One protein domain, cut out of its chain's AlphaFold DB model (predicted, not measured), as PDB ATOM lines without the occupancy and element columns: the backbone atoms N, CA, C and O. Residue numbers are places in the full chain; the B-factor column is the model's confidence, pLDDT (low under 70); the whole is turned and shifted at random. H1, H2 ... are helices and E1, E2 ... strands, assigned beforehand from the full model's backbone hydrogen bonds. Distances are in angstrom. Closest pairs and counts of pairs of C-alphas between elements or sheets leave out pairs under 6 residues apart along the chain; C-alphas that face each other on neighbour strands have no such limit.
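This is residues 12 to 198 of the 204 residues of an uncharacterized protein of Aquitalea sp. LB_tupeE (UniProt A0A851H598). A small twisted sheet, E1 E4 E2 E3, has H5 and H6 crossed over one face and the short H1 over the opposite face by E3. H4 packs on H5 farther out from the sheet, and the long H7 runs past the outside of H4 and H5, while residues 82 to 87 stick out as a loop. The 187 printed residues include seven named helices and four strands in the order H1 E1 H2 H3 H4 H5 E2 H6 E3 E4 H7. The sheet is mixed, the class is mixed, helices and strands, and the whole is compact, with a radius of gyration of the C-alphas of 16.2 A and spans of 48 by 41 by 35 A.

The strands are E1, residues 24 to 29, 16.3 A long; E4, 154 to 159, 16.0 A; E2, 106 to 111, 12.9 A; and E3, 141 to 144, 9.7 A. H5 is residues 93 to 104, 16.3 A; H6, 113 to 132, 30.2 A; H4, 67 to 80, 20.7 A; H7, 173 to 198, 34.8 A; H3, 43 to 55, 20.5 A; H1, 12 to 18, and H2, 31 to 37, are short. C-alpha 12 is at (176.288, 180.498, 137.245) and C-alpha 198 at (150.845, 152.026, 144.841).

E1 and E4 are antiparallel, with N 26 and O 157 2.8 A apart; E4 and E2 are antiparallel, with N 110 and O 156 at 2.9 A; E2 and E3 are parallel, with N 109 and O 141 at 3.0 A, each within hydrogen-bond range. E2, H6, E3 form a strand-helix-strand unit, two parallel neighbour strands with a helix between, its crossover right-handed. H6 runs along the strands, at 9 degrees to E3 on the local plane. H5 touches H6 at a steep tilt of 65 degrees, closest at the C-alphas of Ala 98 and Ala 122, 4.5 A. H5 touches H4 at a steep tilt of 48 degrees, opposite ways, closest at the C-alphas of Ala 73 and Asp 95, 4.8 A. H7 only just touches H5, with 3 pairs of C-alphas within 8 A, closest at Val 103 and Cys 187, 5.9 A. H2 is not on the sheet, and H3 only grazes it with residues 46 to 53. Every O i to N i+4 pair is within hydrogen-bond range in H1, H2 and H5, against 7 of 9 in H3, 9 of 10 in H4, 14 of 16 in H6 and 20 of 22 in H7.

The C-alphas farthest apart, of Thr 84 and Val 169, are 50.2 A apart. The printed part has no cut, and the links H3 to H4, H4 to H5 and E4 to H7 are long. The mean pLDDT of the printed part is 81.2; residues 12 to 21, 38 to 58, 81 to 86, 148 to 149 and 164 to 172 are under 70.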
ATOM      1  N   ARG A  12     175.767 181.837 136.916       54.09
ATOM      2  CA  ARG A  12     176.288 180.498 137.245       54.09
ATOM      3  C   ARG A  12     176.872 180.450 138.653       54.09
ATOM      4  O   ARG A  12     176.621 179.491 139.371       54.09
ATOM      5  N   GLU A  13     177.622 181.471 139.049       49.41
ATOM      6  CA  GLU A  13     178.221 181.582 140.382       49.41
ATOM      7  C   GLU A  13     177.146 181.731 141.466       49.41
ATOM      8  O   GLU A  13     177.202 181.043 142.480       49.41
ATOM      9  N   SER A  14     176.102 182.527 141.221       53.03
ATOM     10  CA  SER A  14     174.961 182.654 142.136       53.03
ATOM     11  C   SER A  14     174.071 181.408 142.164       53.03
ATOM     12  O   SER A  14     173.624 181.023 143.240       53.03
ATOM     13  N   ALA A  15     173.894 180.697 141.045       56.47
ATOM     14  CA  ALA A  15     173.276 179.369 141.070       56.47
ATOM     15  C   ALA A  15     174.114 178.368 141.886       56.47
ATOM     16  O   ALA A  15     173.559 177.628 142.689       56.47
ATOM     17  N   ASN A  16     175.444 178.380 141.752       58.75
ATOM     18  CA  ASN A  16     176.335 177.515 142.533       58.75
ATOM     19  C   ASN A  16     176.298 177.820 144.040       58.75
ATOM     20  O   ASN A  16     176.476 176.903 144.830       58.75
ATOM     21  N   LEU A  17     176.039 179.071 144.439       57.03
ATOM     22  CA  LEU A  17     175.848 179.450 145.849       57.03
ATOM     23  C   LEU A  17     174.525 178.933 146.434       57.03
ATOM     24  O   LEU A  17     174.441 178.710 147.636       57.03
ATOM     25  N   VAL A  18     173.494 178.752 145.605       60.19
ATOM     26  CA  VAL A  18     172.203 178.169 146.020       60.19
ATOM     27  C   VAL A  18     172.281 176.638 146.075       60.19
ATOM     28  O   VAL A  18     171.588 175.991 146.858       60.19
ATOM     29  N   LEU A  19     173.132 176.042 145.243       64.94
ATOM     30  CA  LEU A  19     173.282 174.601 145.101       64.94
ATOM     31  C   LEU A  19     174.313 174.054 146.105       64.94
ATOM     32  O   LEU A  19     175.463 173.799 145.758       64.94
ATOM     33  N   ASP A  20     173.893 173.822 147.351       62.19
ATOM     34  CA  ASP A  20     174.752 173.195 148.365       62.19
ATOM     35  C   ASP A  20     175.126 171.744 147.993       62.19
ATOM     36  O   ASP A  20     174.303 170.818 148.073       62.19
ATOM     37  N   GLY A  21     176.402 171.529 147.655       67.81
ATOM     38  CA  GLY A  21     177.012 170.214 147.426       67.81
ATOM     39  C   GLY A  21     177.074 169.769 145.960       67.81
ATOM     40  O   GLY A  21     176.800 170.522 145.030       67.81
ATOM     41  N   ALA A  22     177.472 168.512 145.734       76.19
ATOM     42  CA  ALA A  22     177.577 167.956 144.386       76.19
ATOM     43  C   ALA A  22     176.181 167.761 143.768       76.19
ATOM     44  O   ALA A  22     175.435 166.857 144.149       76.19
ATOM     45  N   VAL A  23     175.844 168.610 142.797       83.06
ATOM     46  CA  VAL A  23     174.618 168.518 142.002       83.06
ATOM     47  C   VAL A  23     174.935 168.397 140.515       83.06
ATOM     48  O   VAL A  23     175.937 168.913 140.022       83.06
ATOM     49  N   TRP A  24     174.051 167.729 139.782       83.12
ATOM     50  CA  TRP A  24     174.141 167.544 138.339       83.12
ATOM     51  C   TRP A  24     172.990 168.265 137.649       83.12
ATOM     52  O   TRP A  24     171.828 168.080 138.011       83.12
ATOM     53  N   SER A  25     173.326 169.086 136.653       84.38
ATOM     54  CA  SER A  25     172.338 169.777 135.826       84.38
ATOM     55  C   SER A  25     171.532 168.769 135.009       84.38
ATOM     56  O   SER A  25     172.092 167.851 134.413       84.38
ATOM     57  N   VAL A  26     170.222 168.982 134.949       87.12
ATOM     58  CA  VAL A  26     169.269 168.219 134.147       87.12
ATOM     59  C   VAL A  26     168.518 169.196 133.252       87.12
ATOM     60  O   VAL A  26     167.863 170.117 133.748       87.12
ATOM     61  N   THR A  27     168.595 168.978 131.941       88.00
ATOM     62  CA  THR A  27     167.832 169.750 130.955       88.00
ATOM     63  C   THR A  27     166.723 168.877 130.369       88.00
ATOM     64  O   THR A  27     166.970 167.978 129.572       88.00
ATOM     65  N   LEU A  28     165.509 169.140 130.843       89.00
ATOM     66  CA  LEU A  28     164.202 168.659 130.404       89.00
ATOM     67  C   LEU A  28     163.734 169.224 129.056       89.00
ATOM     68  O   LEU A  28     163.543 170.426 129.018       89.00
ATOM     69  N   LEU A  29     163.432 168.471 128.004       88.75
ATOM     70  CA  LEU A  29     162.521 168.959 126.955       88.75
ATOM     71  C   LEU A  29     161.104 168.498 127.289       88.75
ATOM     72  O   LEU A  29     160.874 167.302 127.409       88.75
ATOM     73  N   THR A  30     160.165 169.425 127.479       88.69
ATOM     74  CA  THR A  30     158.803 169.153 127.987       88.69
ATOM     75  C   THR A  30     157.823 168.781 126.870       88.69
ATOM     76  O   THR A  30     156.696 169.278 126.793       88.69
ATOM     77  N   ASP A  31     158.291 167.953 125.939       85.25
ATOM     78  CA  ASP A  31     157.558 167.525 124.752       85.25
ATOM     79  C   ASP A  31     156.390 166.592 125.093       85.25
ATOM     80  O   ASP A  31     155.336 166.660 124.463       85.25
ATOM     81  N   GLY A  32     156.540 165.773 126.135       84.44
ATOM     82  CA  GLY A  32     155.496 164.873 126.619       84.44
ATOM     83  C   GLY A  32     154.241 165.603 127.106       84.44
ATOM     84  O   GLY A  32     153.131 165.195 126.760       84.44
ATOM     85  N   GLU A  33     154.389 166.694 127.860       86.31
ATOM     86  CA  GLU A  33     153.274 167.545 128.289       86.31
ATOM     87  C   GLU A  33     152.623 168.245 127.096       86.31
ATOM     88  O   GLU A  33     151.395 168.261 126.997       86.31
ATOM     89  N   ALA A  34     153.418 168.803 126.181       82.12
ATOM     90  CA  ALA A  34     152.880 169.469 124.999       82.12
ATOM     91  C   ALA A  34     152.016 168.496 124.177       82.12
ATOM     92  O   ALA A  34     150.836 168.759 123.953       82.12
ATOM     93  N   LEU A  35     152.559 167.319 123.848       79.38
ATOM     94  CA  LEU A  35     151.851 166.261 123.123       79.38
ATOM     95  C   LEU A  35     150.624 165.733 123.882       79.38
ATOM     96  O   LEU A  35     149.647 165.326 123.261       79.38
ATOM     97  N   ALA A  36     150.646 165.742 125.219       79.69
ATOM     98  CA  ALA A  36     149.512 165.318 126.035       79.69
ATOM     99  C   ALA A  36     148.303 166.251 125.948       79.69
ATOM    100  O   ALA A  36     147.181 165.791 126.153       79.69
ATOM    101  N   ASN A  37     148.547 167.544 125.731       75.31
ATOM    102  CA  ASN A  37     147.541 168.595 125.872       75.31
ATOM    103  C   ASN A  37     147.115 169.205 124.526       75.31
ATOM    104  O   ASN A  37     146.189 170.013 124.496       75.31
ATOM    105  N   THR A  38     147.748 168.822 123.413       69.00
ATOM    106  CA  THR A  38     147.398 169.297 122.064       69.00
ATOM    107  C   THR A  38     146.703 168.221 121.233       69.00
ATOM    108  O   THR A  38     147.200 167.105 121.122       69.00
ATOM    109  N   VAL A  39     145.597 168.581 120.571       57.19
ATOM    110  CA  VAL A  39     144.827 167.696 119.667       57.19
ATOM    111  C   VAL A  39     145.565 167.424 118.340       57.19
ATOM    112  O   VAL A  39     145.260 166.457 117.649       57.19
ATOM    113  N   ALA A  40     146.584 168.223 118.005       54.66
ATOM    114  CA  ALA A  40     147.489 167.989 116.882       54.66
ATOM    115  C   ALA A  40     148.922 168.399 117.271       54.66
ATOM    116  O   ALA A  40     149.095 169.482 117.842       54.66
ATOM    117  N   PRO A  41     149.952 167.582 116.988       52.31
ATOM    118  CA  PRO A  41     151.321 167.927 117.338       52.31
ATOM    119  C   PRO A  41     151.780 169.131 116.506       52.31
ATOM    120  O   PRO A  41     151.866 169.050 115.281       52.31
ATOM    121  N   GLN A  42     152.134 170.241 117.158       55.66
ATOM    122  CA  GLN A  42     152.916 171.314 116.530       55.66
ATOM    123  C   GLN A  42     154.371 170.848 116.387       55.66
ATOM    124  O   GLN A  42     155.278 171.342 117.060       55.66
ATOM    125  N   MET A  43     154.576 169.839 115.537       54.12
ATOM    126  CA  MET A  43     155.856 169.156 115.344       54.12
ATOM    127  C   MET A  43     156.978 170.155 115.006       54.12
ATOM    128  O   MET A  43     158.100 170.021 115.490       54.12
ATOM    129  N   ASP A  44     156.647 171.220 114.269       60.25
ATOM    130  CA  ASP A  44     157.579 172.269 113.839       60.25
ATOM    131  C   ASP A  44     158.200 173.072 114.989       60.25
ATOM    132  O   ASP A  44     159.321 173.567 114.859       60.25
ATOM    133  N   SER A  45     157.482 173.224 116.106       62.00
ATOM    134  CA  SER A  45     157.987 173.925 117.293       62.00
ATOM    135  C   SER A  45     159.034 173.069 118.007       62.00
ATOM    136  O   SER A  45     160.132 173.537 118.303       62.00
ATOM    137  N   LEU A  46     158.744 171.772 118.161       61.44
ATOM    138  CA  LEU A  46     159.639 170.796 118.781       61.44
ATOM    139  C   LEU A  46     160.954 170.634 118.022       61.44
ATOM    140  O   LEU A  46     162.024 170.692 118.626       61.44
ATOM    141  N   TYR A  47     160.887 170.478 116.697       60.50
ATOM    142  CA  TYR A  47     162.084 170.372 115.862       60.50
ATOM    143  C   TYR A  47     162.950 171.636 115.928       60.50
ATOM    144  O   TYR A  47     164.174 171.525 115.995       60.50
ATOM    145  N   ARG A  48     162.342 172.830 115.983       64.81
ATOM    146  CA  ARG A  48     163.087 174.088 116.156       64.81
ATOM    147  C   ARG A  48     163.777 174.170 117.512       64.81
ATOM    148  O   ARG A  48     164.957 174.511 117.557       64.81
ATOM    149  N   THR A  49     163.079 173.828 118.595       62.62
ATOM    150  CA  THR A  49     163.673 173.784 119.938       62.62
ATOM    151  C   THR A  49     164.843 172.799 119.969       62.62
ATOM    152  O   THR A  49     165.927 173.142 120.429       62.62
ATOM    153  N   LEU A  50     164.682 171.610 119.384       62.12
ATOM    154  CA  LEU A  50     165.746 170.607 119.293       62.12
ATOM    155  C   LEU A  50     166.979 171.098 118.522       62.12
ATOM    156  O   LEU A  50     168.100 170.906 118.988       62.12
ATOM    157  N   GLN A  51     166.787 171.765 117.379       62.94
ATOM    158  CA  GLN A  51     167.885 172.311 116.569       62.94
ATOM    159  C   GLN A  51     168.647 173.438 117.275       62.94
ATOM    160  O   GLN A  51     169.865 173.533 117.149       62.94
ATOM    161  N   GLN A  52     167.955 174.278 118.046       60.66
ATOM    162  CA  GLN A  52     168.587 175.350 118.825       60.66
ATOM    163  C   GLN A  52     169.447 174.813 119.981       60.66
ATOM    164  O   GLN A  52     170.362 175.497 120.439       60.66
ATOM    165  N   HIS A  53     169.181 173.586 120.437       57.31
ATOM    166  CA  HIS A  53     169.854 172.968 121.578       57.31
ATOM    167  C   HIS A  53     171.092 172.133 121.236       57.31
ATOM    168  O   HIS A  53     171.808 171.736 122.156       57.31
ATOM    169  N   ASP A  54     171.421 171.960 119.954       51.28
ATOM    170  CA  ASP A  54     172.653 171.288 119.508       51.28
ATOM    171  C   ASP A  54     173.940 172.051 119.907       51.28
ATOM    172  O   ASP A  54     175.044 171.594 119.654       51.28
ATOM    173  N   GLN A  55     173.820 173.215 120.566       50.12
ATOM    174  CA  GLN A  55     174.939 174.029 121.068       50.12
ATOM    175  C   GLN A  55     175.043 174.072 122.607       50.12
ATOM    176  O   GLN A  55     175.856 174.819 123.157       50.12
ATOM    177  N   ALA A  56     174.208 173.322 123.338       52.97
ATOM    178  CA  ALA A  56     174.235 173.315 124.800       52.97
ATOM    179  C   ALA A  56     175.343 172.398 125.356       52.97
ATOM    180  O   ALA A  56     175.576 171.302 124.862       52.97
ATOM    181  N   ALA A  57     175.991 172.822 126.448       50.47
ATOM    182  CA  ALA A  57     177.100 172.097 127.084       50.47
ATOM    183  C   ALA A  57     176.704 170.760 127.754       50.47
ATOM    184  O   ALA A  57     177.581 170.008 128.174       50.47
ATOM    185  N   ALA A  58     175.407 170.470 127.881       63.19
ATOM    186  CA  ALA A  58     174.881 169.219 128.421       63.19
ATOM    187  C   ALA A  58     173.775 168.692 127.501       63.19
ATOM    188  O   ALA A  58     172.877 169.450 127.126       63.19
ATOM    189  N   THR A  59     173.835 167.403 127.154       70.25
ATOM    190  CA  THR A  59     172.825 166.743 126.320       70.25
ATOM    191  C   THR A  59     171.471 166.766 127.040       70.25
ATOM    192  O   THR A  59     171.374 166.227 128.147       70.25
ATOM    193  N   PRO A  60     170.426 167.389 126.460       81.00
ATOM    194  CA  PRO A  60     169.101 167.393 127.065       81.00
ATOM    195  C   PRO A  60     168.474 165.992 127.059       81.00
ATOM    196  O   PRO A  60     168.998 165.055 126.461       81.00
ATOM    197  N   VAL A  61     167.337 165.853 127.736       87.06
ATOM    198  CA  VAL A  61     166.542 164.624 127.815       87.06
ATOM    199  C   VAL A  61     165.114 164.909 127.337       87.06
ATOM    200  O   VAL A  61     164.543 165.937 127.685       87.06
ATOM    201  N   LEU A  62     164.526 164.009 126.550       88.06
ATOM    202  CA  LEU A  62     163.156 164.112 126.028       88.06
ATOM    203  C   LEU A  62     162.141 163.550 127.020       88.06
ATOM    204  O   LEU A  62     162.180 162.352 127.284       88.06
ATOM    205  N   GLU A  63     161.202 164.361 127.509       91.94
ATOM    206  CA  GLU A  63     160.126 163.931 128.413       91.94
ATOM    207  C   GLU A  63     159.261 162.812 127.823       91.94
ATOM    208  O   GLU A  63     158.852 161.912 128.557       91.94
ATOM    209  N   SER A  64     159.031 162.803 126.507       90.00
ATOM    210  CA  SER A  64     158.296 161.727 125.818       90.00
ATOM    211  C   SER A  64     158.918 160.336 125.989       90.00
ATOM    212  O   SER A  64     158.219 159.329 125.866       90.00
ATOM    213  N   LEU A  65     160.210 160.264 126.322       91.25
ATOM    214  CA  LEU A  65     160.927 159.016 126.588       91.25
ATOM    215  C   LEU A  65     160.990 158.659 128.081       91.25
ATOM    216  O   LEU A  65     161.528 157.607 128.420       91.25
ATOM    217  N   LEU A  66     160.398 159.472 128.964       93.12
ATOM    218  CA  LEU A  66     160.215 159.189 130.392       93.12
ATOM    219  C   LEU A  66     158.719 159.013 130.696       93.12
ATOM    220  O   LEU A  66     158.085 159.906 131.263       93.12
ATOM    221  N   PRO A  67     158.128 157.851 130.357       91.44
ATOM    222  CA  PRO A  67     156.694 157.618 130.531       91.44
ATOM    223  C   PRO A  67     156.239 157.727 131.994       91.44
ATOM    224  O   PRO A  67     155.086 158.074 132.254       91.44
ATOM    225  N   ASP A  68     157.147 157.490 132.946       94.19
ATOM    226  CA  ASP A  68     156.899 157.643 134.379       94.19
ATOM    227  C   ASP A  68     156.479 159.075 134.759       94.19
ATOM    228  O   ASP A  68     155.681 159.240 135.682       94.19
ATOM    229  N   ILE A  69     156.938 160.107 134.031       95.50
ATOM    230  CA  ILE A  69     156.509 161.499 134.263       95.50
ATOM    231  C   ILE A  69     155.011 161.624 133.999       95.50
ATOM    232  O   ILE A  69     154.260 162.098 134.851       95.50
ATOM    233  N   ARG A  70     154.548 161.141 132.840       93.81
ATOM    234  CA  ARG A  70     153.122 161.174 132.503       93.81
ATOM    235  C   ARG A  70     152.307 160.342 133.490       93.81
ATOM    236  O   ARG A  70     151.271 160.809 133.953       93.81
ATOM    237  N   ALA A  71     152.759 159.130 133.813       93.44
ATOM    238  CA  ALA A  71     152.055 158.249 134.743       93.44
ATOM    239  C   ALA A  71     151.863 158.912 136.115       93.44
ATOM    240  O   ALA A  71     150.753 158.931 136.648       93.44
ATOM    241  N   LEU A  72     152.922 159.523 136.652       94.94
ATOM    242  CA  LEU A  72     152.868 160.208 137.937       94.94
ATOM    243  C   LEU A  72     152.028 161.492 137.879       94.94
ATOM    244  O   LEU A  72     151.278 161.753 138.814       94.94
ATOM    245  N   ALA A  73     152.070 162.256 136.783       95.19
ATOM    246  CA  ALA A  73     151.208 163.428 136.609       95.19
ATOM    247  C   ALA A  73     149.716 163.043 136.593       95.19
ATOM    248  O   ALA A  73     148.895 163.694 137.241       95.19
ATOM    249  N   MET A  74     149.354 161.950 135.908       92.94
ATOM    250  CA  MET A  74     147.983 161.415 135.920       92.94
ATOM    251  C   MET A  74     147.569 160.926 137.313       92.94
ATOM    252  O   MET A  74     146.439 161.166 137.732       92.94
ATOM    253  N   LEU A  75     148.477 160.273 138.044       92.25
ATOM    254  CA  LEU A  75     148.227 159.865 139.424       92.25
ATOM    255  C   LEU A  75     148.002 161.079 140.332       92.25
ATOM    256  O   LEU A  75     147.027 161.119 141.069       92.25
ATOM    257  N   LEU A  76     148.870 162.089 140.273       93.12
ATOM    258  CA  LEU A  76     148.719 163.310 141.066       93.12
ATOM    259  C   LEU A  76     147.388 164.005 140.767       93.12
ATOM    260  O   LEU A  76     146.675 164.375 141.696       93.12
ATOM    261  N   SER A  77     147.012 164.081 139.490       91.81
ATOM    262  CA  SER A  77     145.706 164.582 139.059       91.81
ATOM    263  C   SER A  77     144.537 163.814 139.683       91.81
ATOM    264  O   SER A  77     143.632 164.430 140.258       91.81
ATOM    265  N   SER A  78     144.562 162.478 139.632       88.31
ATOM    266  CA  SER A  78     143.457 161.651 140.136       88.31
ATOM    267  C   SER A  78     143.247 161.798 141.645       88.31
ATOM    268  O   SER A  78     142.129 161.654 142.139       88.31
ATOM    269  N   LEU A  79     144.293 162.166 142.390       85.19
ATOM    270  CA  LEU A  79     144.216 162.398 143.834       85.19
ATOM    271  C   LEU A  79     143.556 163.735 144.201       85.19
ATOM    272  O   LEU A  79     143.142 163.894 145.354       85.19
ATOM    273  N   ARG A  80     143.457 164.682 143.255       79.00
ATOM    274  CA  ARG A  80     142.853 166.010 143.462       79.00
ATOM    275  C   ARG A  80     141.342 166.018 143.255       79.00
ATOM    276  O   ARG A  80     140.670 166.830 143.882       79.00
ATOM    277  N   SER A  81     140.807 165.161 142.378       64.12
ATOM    278  CA  SER A  81     139.425 165.294 141.904       64.12
ATOM    279  C   SER A  81     138.659 163.973 141.831       64.12
ATOM    280  O   SER A  81     138.986 163.084 141.048       64.12
ATOM    281  N   LYS A  82     137.553 163.893 142.581       63.03
ATOM    282  CA  LYS A  82     136.421 163.008 142.269       63.03
ATOM    283  C   LYS A  82     135.484 163.758 141.316       63.03
ATOM    284  O   LYS A  82     134.418 164.208 141.724       63.03
ATOM    285  N   SER A  83     135.909 163.979 140.074       61.03
ATOM    286  CA  SER A  83     135.037 164.602 139.072       61.03
ATOM    287  C   SER A  83     133.995 163.592 138.591       61.03
ATOM    288  O   SER A  83     134.333 162.448 138.295       61.03
ATOM    289  N   THR A  84     132.737 164.015 138.480       66.31
ATOM    290  CA  THR A  84     131.647 163.208 137.904       66.31
ATOM    291  C   THR A  84     131.688 163.164 136.371       66.31
ATOM    292  O   THR A  84     131.000 162.345 135.772       66.31
ATOM    293  N   CYS A  85     132.506 164.017 135.737       68.56
ATOM    294  CA  CYS A  85     132.722 164.071 134.288       68.56
ATOM    295  C   CYS A  85     134.220 164.024 133.945       68.56
ATOM    296  O   CYS A  85     135.054 164.516 134.710       68.56
ATOM    297  N   SER A  86     134.564 163.481 132.773       67.50
ATOM    298  CA  SER A  86     135.952 163.490 132.284       67.50
ATOM    299  C   SER A  86     136.397 164.926 131.961       67.50
ATOM    300  O   SER A  86     135.722 165.590 131.171       67.50
ATOM    301  N   PRO A  87     137.488 165.433 132.564       73.00
ATOM    302  CA  PRO A  87     137.963 166.790 132.312       73.00
ATOM    303  C   PRO A  87     138.590 166.915 130.916       73.00
ATOM    304  O   PRO A  87     139.128 165.952 130.375       73.00
ATOM    305  N   SER A  88     138.583 168.130 130.358       74.88
ATOM    306  CA  SER A  88     139.274 168.449 129.095       74.88
ATOM    307  C   SER A  88     140.794 168.286 129.193       74.88
ATOM    308  O   SER A  88     141.452 167.996 128.197       74.88
ATOM    309  N   ARG A  89     141.348 168.438 130.402       76.62
ATOM    310  CA  ARG A  89     142.747 168.180 130.738       76.62
ATOM    311  C   ARG A  89     142.810 167.404 132.048       76.62
ATOM    312  O   ARG A  89     142.322 167.882 133.067       76.62
ATOM    313  N   PHE A  90     143.419 166.219 132.028       80.88
ATOM    314  CA  PHE A  90     143.570 165.411 133.238       80.88
ATOM    315  C   PHE A  90     144.597 166.036 134.197       80.88
ATOM    316  O   PHE A  90     144.226 166.434 135.295       80.88
ATOM    317  N   ALA A  91     145.864 166.187 133.800       90.38
ATOM    318  CA  ALA A  91     146.901 166.819 134.632       90.38
ATOM    319  C   ALA A  91     147.109 168.287 134.276       90.38
ATOM    320  O   ALA A  91     147.287 168.593 133.100       90.38
ATOM    321  N   ASP A  92     147.150 169.161 135.281       91.75
ATOM    322  CA  ASP A  92     147.526 170.566 135.091       91.75
ATOM    323  C   ASP A  92     149.054 170.778 135.200       91.75
ATOM    324  O   ASP A  92     149.807 169.835 135.444       91.75
ATOM    325  N   GLU A  93     149.532 172.011 135.013       93.00
ATOM    326  CA  GLU A  93     150.971 172.333 135.006       93.00
ATOM    327  C   GLU A  93     151.683 171.950 136.313       93.00
ATOM    328  O   GLU A  93     152.834 171.509 136.290       93.00
ATOM    329  N   ALA A  94     151.003 172.060 137.458       95.75
ATOM    330  CA  ALA A  94     151.583 171.697 138.746       95.75
ATOM    331  C   ALA A  94     151.705 170.175 138.909       95.75
ATOM    332  O   ALA A  94     152.658 169.717 139.537       95.75
ATOM    333  N   ASP A  95     150.798 169.382 138.320       96.31
ATOM    334  CA  ASP A  95     150.931 167.916 138.280       96.31
ATOM    335  C   ASP A  95     152.150 167.506 137.446       96.31
ATOM    336  O   ASP A  95     152.929 166.650 137.866       96.31
ATOM    337  N   TRP A  96     152.341 168.138 136.282       96.50
ATOM    338  CA  TRP A  96     153.495 167.883 135.416       96.50
ATOM    339  C   TRP A  96     154.809 168.300 136.080       96.50
ATOM    340  O   TRP A  96     155.770 167.530 136.071       96.50
ATOM    341  N   LEU A  97     154.862 169.481 136.705       97.44
ATOM    342  CA  LEU A  97     156.054 169.935 137.422       97.44
ATOM    343  C   LEU A  97     156.385 169.031 138.616       97.44
ATOM    344  O   LEU A  97     157.540 168.633 138.778       97.44
ATOM    345  N   ALA A  98     155.384 168.649 139.410       97.88
ATOM    346  CA  ALA A  98     155.556 167.711 140.515       97.88
ATOM    347  C   ALA A  98     156.094 166.360 140.024       97.88
ATOM    348  O   ALA A  98     157.065 165.835 140.572       97.88
ATOM    349  N   ALA A  99     155.520 165.823 138.944       97.44
ATOM    350  CA  ALA A  99     155.990 164.584 138.348       97.44
ATOM    351  C   ALA A  99     157.447 164.689 137.875       97.44
ATOM    352  O   ALA A  99     158.243 163.807 138.184       97.44
ATOM    353  N   ARG A 100     157.838 165.780 137.205       97.19
ATOM    354  CA  ARG A 100     159.234 166.023 136.789       97.19
ATOM    355  C   ARG A 100     160.190 166.041 137.979       97.19
ATOM    356  O   ARG A 100     161.232 165.393 137.918       97.19
ATOM    357  N   ILE A 101     159.833 166.739 139.060       97.06
ATOM    358  CA  ILE A 101     160.644 166.806 140.287       97.06
ATOM    359  C   ILE A 101     160.853 165.407 140.869       97.06
ATOM    360  O   ILE A 101     161.992 165.017 141.126       97.06
ATOM    361  N   ALA A 102     159.778 164.637 141.028       95.88
ATOM    362  CA  ALA A 102     159.841 163.292 141.586       95.88
ATOM    363  C   ALA A 102     160.592 162.313 140.683       95.88
ATOM    364  O   ALA A 102     161.529 161.648 141.130       95.88
ATOM    365  N   VAL A 103     160.221 162.250 139.404       95.38
ATOM    366  CA  VAL A 103     160.776 161.282 138.458       95.38
ATOM    367  C   VAL A 103     162.240 161.536 138.188       95.38
ATOM    368  O   VAL A 103     162.951 160.552 138.054       95.38
ATOM    369  N   LEU A 104     162.704 162.790 138.145       93.62
ATOM    370  CA  LEU A 104     164.112 163.144 137.918       93.62
ATOM    371  C   LEU A 104     164.905 163.341 139.227       93.62
ATOM    372  O   LEU A 104     166.112 163.571 139.177       93.62
ATOM    373  N   ALA A 105     164.253 163.215 140.390       93.50
ATOM    374  CA  ALA A 105     164.781 163.576 141.710       93.50
ATOM    375  C   ALA A 105     165.471 164.947 141.710       93.50
ATOM    376  O   ALA A 105     166.643 165.084 142.083       93.50
ATOM    377  N   LEU A 106     164.752 165.962 141.233       93.69
ATOM    378  CA  LEU A 106     165.249 167.329 141.224       93.69
ATOM    379  C   LEU A 106     165.258 167.860 142.653       93.69
ATOM    380  O   LEU A 106     164.245 167.864 143.341       93.69
ATOM    381  N   SER A 107     166.426 168.323 143.077       93.44
ATOM    382  CA  SER A 107     166.601 169.088 144.312       93.44
ATOM    383  C   SER A 107     166.332 170.574 144.102       93.44
ATOM    384  O   SER A 107     165.955 171.265 145.039       93.44
ATOM    385  N   HIS A 108     166.528 171.055 142.873       92.62
ATOM    386  CA  HIS A 108     166.346 172.449 142.503       92.62
ATOM    387  C   HIS A 108     165.745 172.557 141.104       92.62
ATOM    388  O   HIS A 108     166.029 171.721 140.241       92.62
ATOM    389  N   VAL A 109     164.948 173.597 140.866       93.19
ATOM    390  CA  VAL A 109     164.353 173.894 139.557       93.19
ATOM    391  C   VAL A 109     164.559 175.365 139.226       93.19
ATOM    392  O   VAL A 109     164.317 176.239 140.055       93.19
ATOM    393  N   ALA A 110     164.992 175.630 137.996       91.44
ATOM    394  CA  ALA A 110     165.083 176.980 137.468       91.44
ATOM    395  C   ALA A 110     163.672 177.522 137.208       91.44
ATOM    396  O   ALA A 110     162.915 176.911 136.442       91.44
ATOM    397  N   VAL A 111     163.340 178.644 137.843       91.19
ATOM    398  CA  VAL A 111     162.023 179.289 137.781       91.19
ATOM    399  C   VAL A 111     162.166 180.806 137.695       91.19
ATOM    400  O   VAL A 111     163.135 181.390 138.180       91.19
ATOM    401  N   THR A 112     161.190 181.452 137.077       90.38
ATOM    402  CA  THR A 112     160.986 182.903 137.135       90.38
ATOM    403  C   THR A 112     160.126 183.278 138.348       90.38
ATOM    404  O   THR A 112     159.487 182.423 138.961       90.38
ATOM    405  N   LEU A 113     160.080 184.567 138.705       87.31
ATOM    406  CA  LEU A 113     159.256 185.058 139.822       87.31
ATOM    407  C   LEU A 113     157.769 184.645 139.722       87.31
ATOM    408  O   LEU A 113     157.240 184.161 140.723       87.31
ATOM    409  N   PRO A 114     157.088 184.763 138.560       90.25
ATOM    410  CA  PRO A 114     155.696 184.324 138.428       90.25
ATOM    411  C   PRO A 114     155.486 182.813 138.609       90.25
ATOM    412  O   PRO A 114     154.391 182.391 138.968       90.25
ATOM    413  N   GLU A 115     156.515 181.994 138.376       91.12
ATOM    414  CA  GLU A 115     156.450 180.527 138.463       91.12
ATOM    415  C   GLU A 115     156.687 179.994 139.891       91.12
ATOM    416  O   GLU A 115     156.582 178.789 140.122       91.12
ATOM    417  N   LEU A 116     156.987 180.856 140.872       93.12
ATOM    418  CA  LEU A 116     157.207 180.425 142.259       93.12
ATOM    419  C   LEU A 116     155.973 179.746 142.863       93.12
ATOM    420  O   LEU A 116     156.089 178.676 143.456       93.12
ATOM    421  N   SER A 117     154.785 180.315 142.648       95.25
ATOM    422  CA  SER A 117     153.529 179.734 143.142       95.25
ATOM    423  C   SER A 117     153.230 178.372 142.508       95.25
ATOM    424  O   SER A 117     152.708 177.475 143.171       95.25
ATOM    425  N   LEU A 118     153.612 178.189 141.241       96.44
ATOM    426  CA  LEU A 118     153.513 176.913 140.539       96.44
ATOM    427  C   LEU A 118     154.436 175.859 141.172       96.44
ATOM    428  O   LEU A 118     154.014 174.719 141.381       96.44
ATOM    429  N   LEU A 119     155.675 176.231 141.509       97.06
ATOM    430  CA  LEU A 119     156.616 175.344 142.198       97.06
ATOM    431  C   LEU A 119     156.134 174.975 143.608       97.06
ATOM    432  O   LEU A 119     156.207 173.806 143.994       97.06
ATOM    433  N   ASP A 120     155.601 175.937 144.361       97.62
ATOM    434  CA  ASP A 120     155.045 175.690 145.695       97.62
ATOM    435  C   ASP A 120     153.879 174.702 145.649       97.62
ATOM    436  O   ASP A 120     153.814 173.762 146.450       97.62
ATOM    437  N   GLU A 121     152.988 174.868 144.671       97.88
ATOM    438  CA  GLU A 121     151.861 173.972 144.445       97.88
ATOM    439  C   GLU A 121     152.327 172.565 144.033       97.88
ATOM    440  O   GLU A 121     151.837 171.568 144.572       97.88
ATOM    441  N   ALA A 122     153.327 172.459 143.153       98.19
ATOM    442  CA  ALA A 122     153.936 171.182 142.789       98.19
ATOM    443  C   ALA A 122     154.544 170.466 144.014       98.19
ATOM    444  O   ALA A 122     154.244 169.298 144.281       98.19
ATOM    445  N   ASN A 123     155.328 171.181 144.827       98.00
ATOM    446  CA  ASN A 123     155.911 170.651 146.064       98.00
ATOM    447  C   ASN A 123     154.840 170.267 147.096       98.00
ATOM    448  O   ASN A 123     154.984 169.281 147.822       98.00
ATOM    449  N   ARG A 124     153.740 171.024 147.191       97.25
ATOM    450  CA  ARG A 124     152.590 170.679 148.041       97.25
ATOM    451  C   ARG A 124     151.963 169.352 147.611       97.25
ATOM    452  O   ARG A 124     151.694 168.513 148.468       97.25
ATOM    453  N   ARG A 125     151.779 169.122 146.308       96.25
ATOM    454  CA  ARG A 125     151.228 167.862 145.771       96.25
ATOM    455  C   ARG A 125     152.127 166.661 146.037       96.25
ATOM    456  O   ARG A 125     151.624 165.611 146.433       96.25
ATOM    457  N   LEU A 126     153.442 166.831 145.914       96.69
ATOM    458  CA  LEU A 126     154.405 165.784 146.272       96.69
ATOM    459  C   LEU A 126     154.372 165.445 147.760       96.69
ATOM    460  O   LEU A 126     154.429 164.266 148.104       96.69
ATOM    461  N   ARG A 127     154.218 166.440 148.641       96.25
ATOM    462  CA  ARG A 127     154.037 166.206 150.084       96.25
ATOM    463  C   ARG A 127     152.751 165.438 150.382       96.25
ATOM    464  O   ARG A 127     152.807 164.413 151.041       96.25
ATOM    465  N   MET A 128     151.622 165.832 149.790       94.75
ATOM    466  CA  MET A 128     150.364 165.089 149.959       94.75
ATOM    467  C   MET A 128     150.471 163.629 149.493       94.75
ATOM    468  O   MET A 128     149.936 162.732 150.142       94.75
ATOM    469  N   LEU A 129     151.150 163.375 148.369       93.81
ATOM    470  CA  LEU A 129     151.398 162.011 147.901       93.81
ATOM    471  C   LEU A 129     152.353 161.255 148.839       93.81
ATOM    472  O   LEU A 129     152.121 160.081 149.121       93.81
ATOM    473  N   SER A 130     153.389 161.931 149.340       94.38
ATOM    474  CA  SER A 130     154.341 161.382 150.313       94.38
ATOM    475  C   SER A 130     153.632 160.882 151.566       94.38
ATOM    476  O   SER A 130     153.839 159.740 151.979       94.38
ATOM    477  N   ASP A 131     152.742 161.708 152.118       93.31
ATOM    478  CA  ASP A 131     151.975 161.398 153.324       93.31
ATOM    479  C   ASP A 131     151.066 160.184 153.104       93.31
ATOM    480  O   ASP A 131     151.052 159.266 153.922       93.31
ATOM    481  N   ARG A 132     150.366 160.126 151.961       91.19
ATOM    482  CA  ARG A 132     149.491 158.993 151.607       91.19
ATOM    483  C   ARG A 132     150.245 157.678 151.424       91.19
ATOM    484  O   ARG A 132     149.698 156.624 151.720       91.19
ATOM    485  N   LEU A 133     151.470 157.729 150.901       90.88
ATOM    486  CA  LEU A 133     152.299 156.544 150.658       90.88
ATOM    487  C   LEU A 133     153.245 156.221 151.821       90.88
ATOM    488  O   LEU A 133     154.041 155.282 151.708       90.88
ATOM    489  N   HIS A 134     153.213 157.012 152.900       91.50
ATOM    490  CA  HIS A 134     154.177 156.968 154.003       91.50
ATOM    491  C   HIS A 134     155.637 156.925 153.512       91.50
ATOM    492  O   HIS A 134     156.471 156.169 154.020       91.50
ATOM    493  N   MET A 135     155.932 157.674 152.447       92.25
ATOM    494  CA  MET A 135     157.211 157.666 151.734       92.25
ATOM    495  C   MET A 135     157.682 159.089 151.502       92.25
ATOM    496  O   MET A 135     156.903 159.910 151.044       92.25
ATOM    497  N   THR A 136     158.959 159.383 151.714       92.19
ATOM    498  CA  THR A 136     159.497 160.707 151.391       92.19
ATOM    499  C   THR A 136     159.731 160.842 149.887       92.19
ATOM    500  O   THR A 136     160.622 160.193 149.339       92.19
ATOM    501  N   LEU A 137     158.956 161.700 149.217       92.81
ATOM    502  CA  LEU A 137     159.243 162.136 147.848       92.81
ATOM    503  C   LEU A 137     160.097 163.407 147.845       92.81
ATOM    504  O   LEU A 137     159.982 164.227 148.761       92.81
ATOM    505  N   PRO A 138     160.955 163.594 146.826       92.81
ATOM    506  CA  PRO A 138     161.762 164.799 146.729       92.81
ATOM    507  C   PRO A 138     160.866 166.018 146.492       92.81
ATOM    508  O   PRO A 138     159.869 165.949 145.779       92.81
ATOM    509  N   THR A 139     161.261 167.144 147.073       95.31
ATOM    510  CA  THR A 139     160.744 168.476 146.741       95.31
ATOM    511  C   THR A 139     161.907 169.315 146.230       95.31
ATOM    512  O   THR A 139     163.063 169.016 146.545       95.31
ATOM    513  N   ALA A 140     161.618 170.329 145.419       95.56
ATOM    514  CA  ALA A 140     162.653 171.143 144.795       95.56
ATOM    515  C   ALA A 140     162.647 172.583 145.309       95.56
ATOM    516  O   ALA A 140     161.589 173.203 145.422       95.56
ATOM    517  N   ALA A 141     163.835 173.127 145.563       94.25
ATOM    518  CA  ALA A 141     164.030 174.541 145.852       94.25
ATOM    519  C   ALA A 141     164.108 175.377 144.554       94.25
ATOM    520  O   ALA A 141     164.549 174.875 143.512       94.25
ATOM    521  N   PRO A 142     163.682 176.648 144.578       93.31
ATOM    522  CA  PRO A 142     163.771 177.518 143.414       93.31
ATOM    523  C   PRO A 142     165.210 177.982 143.168       93.31
ATOM    524  O   PRO A 142     165.919 178.372 144.094       93.31
ATOM    525  N   VAL A 143     165.610 178.028 141.899       90.12
ATOM    526  CA  VAL A 143     166.748 178.828 141.427       90.12
ATOM    527  C   VAL A 143     166.181 179.912 140.525       90.12
ATOM    528  O   VAL A 143     165.641 179.617 139.458       90.12
ATOM    529  N   LEU A 144     166.259 181.163 140.977       87.88
ATOM    530  CA  LEU A 144     165.664 182.284 140.262       87.88
ATOM    531  C   LEU A 144     166.464 182.613 139.004       87.88
ATOM    532  O   LEU A 144     167.659 182.901 139.059       87.88
ATOM    533  N   LEU A 145     165.781 182.588 137.865       83.69
ATOM    534  CA  LEU A 145     166.332 183.060 136.605       83.69
ATOM    535  C   LEU A 145     166.288 184.588 136.555       83.69
ATOM    536  O   LEU A 145     165.292 185.209 136.914       83.69
ATOM    537  N   THR A 146     167.365 185.191 136.053       76.38
ATOM    538  CA  THR A 146     167.432 186.634 135.779       76.38
ATOM    539  C   THR A 146     166.700 187.020 134.494       76.38
ATOM    540  O   THR A 146     166.351 188.184 134.304       76.38
ATOM    541  N   ALA A 147     166.456 186.054 133.602       74.69
ATOM    542  CA  ALA A 147     165.676 186.259 132.391       74.69
ATOM    543  C   ALA A 147     164.182 186.454 132.721       74.69
ATOM    544  O   ALA A 147     163.664 185.792 133.622       74.69
ATOM    545  N   PRO A 148     163.462 187.310 131.971       67.31
ATOM    546  CA  PRO A 148     162.057 187.618 132.247       67.31
ATOM    547  C   PRO A 148     161.125 186.428 132.006       67.31
ATOM    548  O   PRO A 148     160.031 186.375 132.560       67.31
ATOM    549  N   GLN A 149     161.543 185.489 131.157       69.38
ATOM    550  CA  GLN A 149     160.799 184.287 130.823       69.38
ATOM    551  C   GLN A 149     161.755 183.114 130.683       69.38
ATOM    552  O   GLN A 149     162.911 183.257 130.272       69.38
ATOM    553  N   ARG A 150     161.236 181.938 131.009       76.12
ATOM    554  CA  ARG A 150     161.881 180.672 130.715       76.12
ATOM    555  C   ARG A 150     161.797 180.372 129.219       76.12
ATOM    556  O   ARG A 150     160.828 180.744 128.563       76.12
ATOM    557  N   ASN A 151     162.762 179.616 128.703       75.25
ATOM    558  CA  ASN A 151     162.623 179.011 127.383       75.25
ATOM    559  C   ASN A 151     161.390 178.088 127.364       75.25
ATOM    560  O   ASN A 151     161.351 177.113 128.128       75.25
ATOM    561  N   PRO A 152     160.386 178.374 126.517       76.31
ATOM    562  CA  PRO A 152     159.208 177.532 126.417       76.31
ATOM    563  C   PRO A 152     159.613 176.139 125.932       76.31
ATOM    564  O   PRO A 152     160.505 175.989 125.097       76.31
ATOM    565  N   GLY A 153     158.963 175.110 126.469       80.69
ATOM    566  CA  GLY A 153     159.261 173.727 126.105       80.69
ATOM    567  C   GLY A 153     160.493 173.129 126.796       80.69
ATOM    568  O   GLY A 153     160.867 172.004 126.463       80.69
ATOM    569  N   MET A 154     161.138 173.841 127.733       84.50
ATOM    570  CA  MET A 154     162.357 173.355 128.381       84.50
ATOM    571  C   MET A 154     162.347 173.447 129.909       84.50
ATOM    572  O   MET A 154     162.408 174.524 130.479       84.50
ATOM    573  N   LEU A 155     162.415 172.285 130.550       90.38
ATOM    574  CA  LEU A 155     162.878 171.959 131.898       90.38
ATOM    575  C   LEU A 155     164.352 172.337 132.187       90.38
ATOM    576  O   LEU A 155     165.212 171.764 131.539       90.38
ATOM    577  N   GLN A 156     164.717 173.160 133.166       89.56
ATOM    578  CA  GLN A 156     166.077 173.164 133.728       89.56
ATOM    579  C   GLN A 156     165.990 172.967 135.238       89.56
ATOM    580  O   GLN A 156     165.216 173.646 135.915       89.56
ATOM    581  N   GLY A 157     166.760 172.014 135.749       90.75
ATOM    582  CA  GLY A 157     166.826 171.700 137.167       90.75
ATOM    583  C   GLY A 157     168.130 171.006 137.527       90.75
ATOM    584  O   GLY A 157     168.988 170.783 136.674       90.75
ATOM    585  N   TRP A 158     168.273 170.656 138.799       90.75
ATOM    586  CA  TRP A 158     169.475 170.014 139.321       90.75
ATOM    587  C   TRP A 158     169.114 168.861 140.242       90.75
ATOM    588  O   TRP A 158     168.316 169.014 141.171       90.75
ATOM    589  N   SER A 159     169.740 167.712 140.018       89.31
ATOM    590  CA  SER A 159     169.600 166.536 140.873       89.31
ATOM    591  C   SER A 159     170.850 166.334 141.725       89.31
ATOM    592  O   SER A 159     171.965 166.556 141.261       89.31
ATOM    593  N   ARG A 160     170.675 165.856 142.960       85.12
ATOM    594  CA  ARG A 160     171.768 165.337 143.810       85.12
ATOM    595  C   ARG A 160     172.157 163.904 143.443       85.12
ATOM    596  O   ARG A 160     172.951 163.278 144.134       85.12
ATOM    597  N   GLN A 161     171.559 163.351 142.394       82.31
ATOM    598  CA  GLN A 161     171.892 162.038 141.875       82.31
ATOM    599  C   GLN A 161     172.433 162.200 140.465       82.31
ATOM    600  O   GLN A 161     171.831 162.855 139.612       82.31
ATOM    601  N   ARG A 162     173.592 161.594 140.218       76.00
ATOM    602  CA  ARG A 162     174.182 161.585 138.888       76.00
ATOM    603  C   ARG A 162     173.323 160.716 137.984       76.00
ATOM    604  O   ARG A 162     173.174 159.526 138.240       76.00
ATOM    605  N   MET A 163     172.817 161.298 136.904       71.62
ATOM    606  CA  MET A 163     172.202 160.515 135.843       71.62
ATOM    607  C   MET A 163     173.309 160.026 134.902       71.62
ATOM    608  O   MET A 163     174.012 160.829 134.278       71.62
ATOM    609  N   SER A 164     173.532 158.712 134.844       61.81
ATOM    610  CA  SER A 164     174.569 158.136 133.978       61.81
ATOM    611  C   SER A 164     174.194 158.353 132.512       61.81
ATOM    612  O   SER A 164     173.047 158.140 132.126       61.81
ATOM    613  N   GLY A 165     175.164 158.779 131.700       55.09
ATOM    614  CA  GLY A 165     174.973 159.092 130.278       55.09
ATOM    615  C   GLY A 165     174.999 160.585 129.932       55.09
ATOM    616  O   GLY A 165     175.135 160.907 128.762       55.09
ATOM    617  N   MET A 166     174.961 161.493 130.918       53.78
ATOM    618  CA  MET A 166     175.075 162.949 130.682       53.78
ATOM    619  C   MET A 166     176.521 163.479 130.620       53.78
ATOM    620  O   MET A 166     176.736 164.688 130.614       53.78
ATOM    621  N   VAL A 167     177.531 162.600 130.609       42.38
ATOM    622  CA  VAL A 167     178.942 163.010 130.520       42.38
ATOM    623  C   VAL A 167     179.476 162.687 129.135       42.38
ATOM    624  O   VAL A 167     179.816 161.545 128.843       42.38
ATOM    625  N   GLY A 168     179.538 163.717 128.300       49.84
ATOM    626  CA  GLY A 168     180.098 163.663 126.958       49.84
ATOM    627  C   GLY A 168     179.490 164.748 126.084       49.84
ATOM    628  O   GLY A 168     178.289 164.988 126.133       49.84
ATOM    629  N   VAL A 169     180.322 165.407 125.279       47.94
ATOM    630  CA  VAL A 169     179.885 166.405 124.295       47.94
ATOM    631  C   VAL A 169     179.378 165.665 123.051       47.94
ATOM    632  O   VAL A 169     179.991 165.682 121.987       47.94
ATOM    633  N   ALA A 170     178.323 164.874 123.225       50.06
ATOM    634  CA  ALA A 170     177.736 164.089 122.153       50.06
ATOM    635  C   ALA A 170     176.584 164.902 121.550       50.06
ATOM    636  O   ALA A 170     175.512 165.033 122.141       50.06
ATOM    637  N   HIS A 171     176.857 165.496 120.390       59.28
ATOM    638  CA  HIS A 171     175.924 166.338 119.645       59.28
ATOM    639  C   HIS A 171     174.968 165.481 118.801       59.28
ATOM    640  O   HIS A 171     175.268 164.326 118.478       59.28
ATOM    641  N   GLY A 172     173.805 166.031 118.459       67.88
ATOM    642  CA  GLY A 172     172.833 165.401 117.568       67.88
ATOM    643  C   GLY A 172     171.794 164.468 118.209       67.88
ATOM    644  O   GLY A 172     171.862 164.054 119.369       67.88
ATOM    645  N   MET A 173     170.797 164.111 117.392       73.19
ATOM    646  CA  MET A 173     169.595 163.377 117.813       73.19
ATOM    647  C   MET A 173     169.891 162.014 118.455       73.19
ATOM    648  O   MET A 173     169.245 161.653 119.432       73.19
ATOM    649  N   GLN A 174     170.865 161.250 117.953       76.38
ATOM    650  CA  GLN A 174     171.173 159.919 118.499       76.38
ATOM    651  C   GLN A 174     171.627 159.990 119.963       76.38
ATOM    652  O   GLN A 174     171.178 159.198 120.792       76.38
ATOM    653  N   SER A 175     172.458 160.979 120.288       76.81
ATOM    654  CA  SER A 175     172.952 161.244 121.639       76.81
ATOM    655  C   SER A 175     171.809 161.608 122.583       76.81
ATOM    656  O   SER A 175     171.711 161.052 123.675       76.81
ATOM    657  N   LEU A 176     170.887 162.460 122.124       79.62
ATOM    658  CA  LEU A 176     169.661 162.816 122.838       79.62
ATOM    659  C   LEU A 176     168.779 161.591 123.127       79.62
ATOM    660  O   LEU A 176     168.367 161.382 124.271       79.62
ATOM    661  N   PHE A 177     168.505 160.757 122.120       83.19
ATOM    662  CA  PHE A 177     167.711 159.535 122.292       83.19
ATOM    663  C   PHE A 177     168.375 158.567 123.278       83.19
ATOM    664  O   PHE A 177     167.708 158.031 124.164       83.19
ATOM    665  N   MET A 178     169.689 158.364 123.164       84.19
ATOM    666  CA  MET A 178     170.440 157.486 124.063       84.19
ATOM    667  C   MET A 178     170.458 158.012 125.501       84.19
ATOM    668  O   MET A 178     170.134 157.256 126.419       84.19
ATOM    669  N   ALA A 179     170.756 159.299 125.701       83.12
ATOM    670  CA  ALA A 179     170.717 159.943 127.012       83.12
ATOM    671  C   ALA A 179     169.326 159.818 127.647       83.12
ATOM    672  O   ALA A 179     169.207 159.447 128.814       83.12
ATOM    673  N   SER A 180     168.273 160.025 126.856       87.75
ATOM    674  CA  SER A 180     166.892 159.922 127.328       87.75
ATOM    675  C   SER A 180     166.500 158.499 127.722       87.75
ATOM    676  O   SER A 180     165.854 158.305 128.747       87.75
ATOM    677  N   ARG A 181     166.927 157.480 126.966       89.50
ATOM    678  CA  ARG A 181     166.670 156.071 127.313       89.50
ATOM    679  C   ARG A 181     167.416 155.638 128.574       89.50
ATOM    680  O   ARG A 181     166.841 154.945 129.409       89.50
ATOM    681  N   LEU A 182     168.675 156.054 128.727       88.06
ATOM    682  CA  LEU A 182     169.458 155.783 129.938       88.06
ATOM    683  C   LEU A 182     168.848 156.475 131.161       88.06
ATOM    684  O   LEU A 182     168.704 155.852 132.214       88.06
ATOM    685  N   ALA A 183     168.438 157.734 131.001       88.44
ATOM    686  CA  ALA A 183     167.701 158.482 132.008       88.44
ATOM    687  C   ALA A 183     166.407 157.761 132.404       88.44
ATOM    688  O   ALA A 183     166.156 157.573 133.592       88.44
ATOM    689  N   ALA A 184     165.616 157.310 131.427       90.56
ATOM    690  CA  ALA A 184     164.364 156.602 131.667       90.56
ATOM    691  C   ALA A 184     164.568 155.314 132.476       90.56
ATOM    692  O   ALA A 184     163.829 155.072 133.428       90.56
ATOM    693  N   GLN A 185     165.597 154.522 132.150       91.00
ATOM    694  CA  GLN A 185     165.920 153.308 132.901       91.00
ATOM    695  C   GLN A 185     166.252 153.626 134.367       91.00
ATOM    696  O   GLN A 185     165.660 153.047 135.271       91.00
ATOM    697  N   GLN A 186     167.125 154.606 134.613       89.56
ATOM    698  CA  GLN A 186     167.497 155.011 135.976       89.56
ATOM    699  C   GLN A 186     166.311 155.562 136.768       89.56
ATOM    700  O   GLN A 186     166.161 155.281 137.957       89.56
ATOM    701  N   CYS A 187     165.459 156.354 136.114       90.81
ATOM    702  CA  CYS A 187     164.254 156.887 136.738       90.81
ATOM    703  C   CYS A 187     163.299 155.758 137.134       90.81
ATOM    704  O   CYS A 187     162.763 155.781 138.240       90.81
ATOM    705  N   ARG A 188     163.136 154.747 136.274       90.81
ATOM    706  CA  ARG A 188     162.304 153.574 136.551       90.81
ATOM    707  C   ARG A 188     162.826 152.765 137.731       90.81
ATOM    708  O   ARG A 188     162.045 152.436 138.621       90.81
ATOM    709  N   ASP A 189     164.126 152.492 137.762       89.81
ATOM    710  CA  ASP A 189     164.754 151.748 138.858       89.81
ATOM    711  C   ASP A 189     164.560 152.486 140.194       89.81
ATOM    712  O   ASP A 189     164.201 151.884 141.206       89.81
ATOM    713  N   ARG A 190     164.689 153.819 140.185       88.38
ATOM    714  CA  ARG A 190     164.456 154.671 141.360       88.38
ATOM    715  C   ARG A 190     162.997 154.710 141.808       88.38
ATOM    716  O   ARG A 190     162.735 154.753 143.006       88.38
ATOM    717  N   LEU A 191     162.052 154.746 140.871       90.25
ATOM    718  CA  LEU A 191     160.620 154.803 141.175       90.25
ATOM    719  C   LEU A 191     160.024 153.430 141.492       90.25
ATOM    720  O   LEU A 191     158.874 153.358 141.919       90.25
ATOM    721  N   HIS A 192     160.784 152.347 141.337       91.50
ATOM    722  CA  HIS A 192     160.303 151.000 141.619       91.50
ATOM    723  C   HIS A 192     159.641 150.856 143.009       91.50
ATOM    724  O   HIS A 192     158.525 150.336 143.062       91.50
ATOM    725  N   PRO A 193     160.204 151.386 144.119       90.25
ATOM    726  CA  PRO A 193     159.556 151.325 145.432       90.25
ATOM    727  C   PRO A 193     158.239 152.114 145.499       90.25
ATOM    728  O   PRO A 193     157.295 151.684 146.161       90.25
ATOM    729  N   LEU A 194     158.152 153.250 144.795       90.75
ATOM    730  CA  LEU A 194     156.917 154.033 144.691       90.75
ATOM    731  C   LEU A 194     155.828 153.217 143.992       90.75
ATOM    732  O   LEU A 194     154.709 153.123 144.496       90.75
ATOM    733  N   TRP A 195     156.165 152.599 142.858       89.94
ATOM    734  CA  TRP A 195     155.208 151.812 142.085       89.94
ATOM    735  C   TRP A 195     154.750 150.565 142.844       89.94
ATOM    736  O   TRP A 195     153.562 150.255 142.823       89.94
ATOM    737  N   GLN A 196     155.645 149.911 143.588       90.38
ATOM    738  CA  GLN A 196     155.281 148.805 144.477       90.38
ATOM    739  C   GLN A 196     154.288 149.236 145.566       90.38
ATOM    740  O   GLN A 196     153.295 148.550 145.791       90.38
ATOM    741  N   ARG A 197     154.505 150.388 146.220       88.12
ATOM    742  CA  ARG A 197     153.587 150.888 147.261       88.12
ATOM    743  C   ARG A 197     152.206 151.240 146.727       88.12
ATOM    744  O   ARG A 197     151.226 151.037 147.429       88.12
ATOM    745  N   LEU A 198     152.122 151.733 145.495       85.75
ATOM    746  CA  LEU A 198     150.845 152.026 144.841       85.75
ATOM    747  C   LEU A 198     150.063 150.765 144.452       85.75
ATOM    748  O   LEU A 198     148.845 150.827 144.317       85.75
TER     749      LEU A 198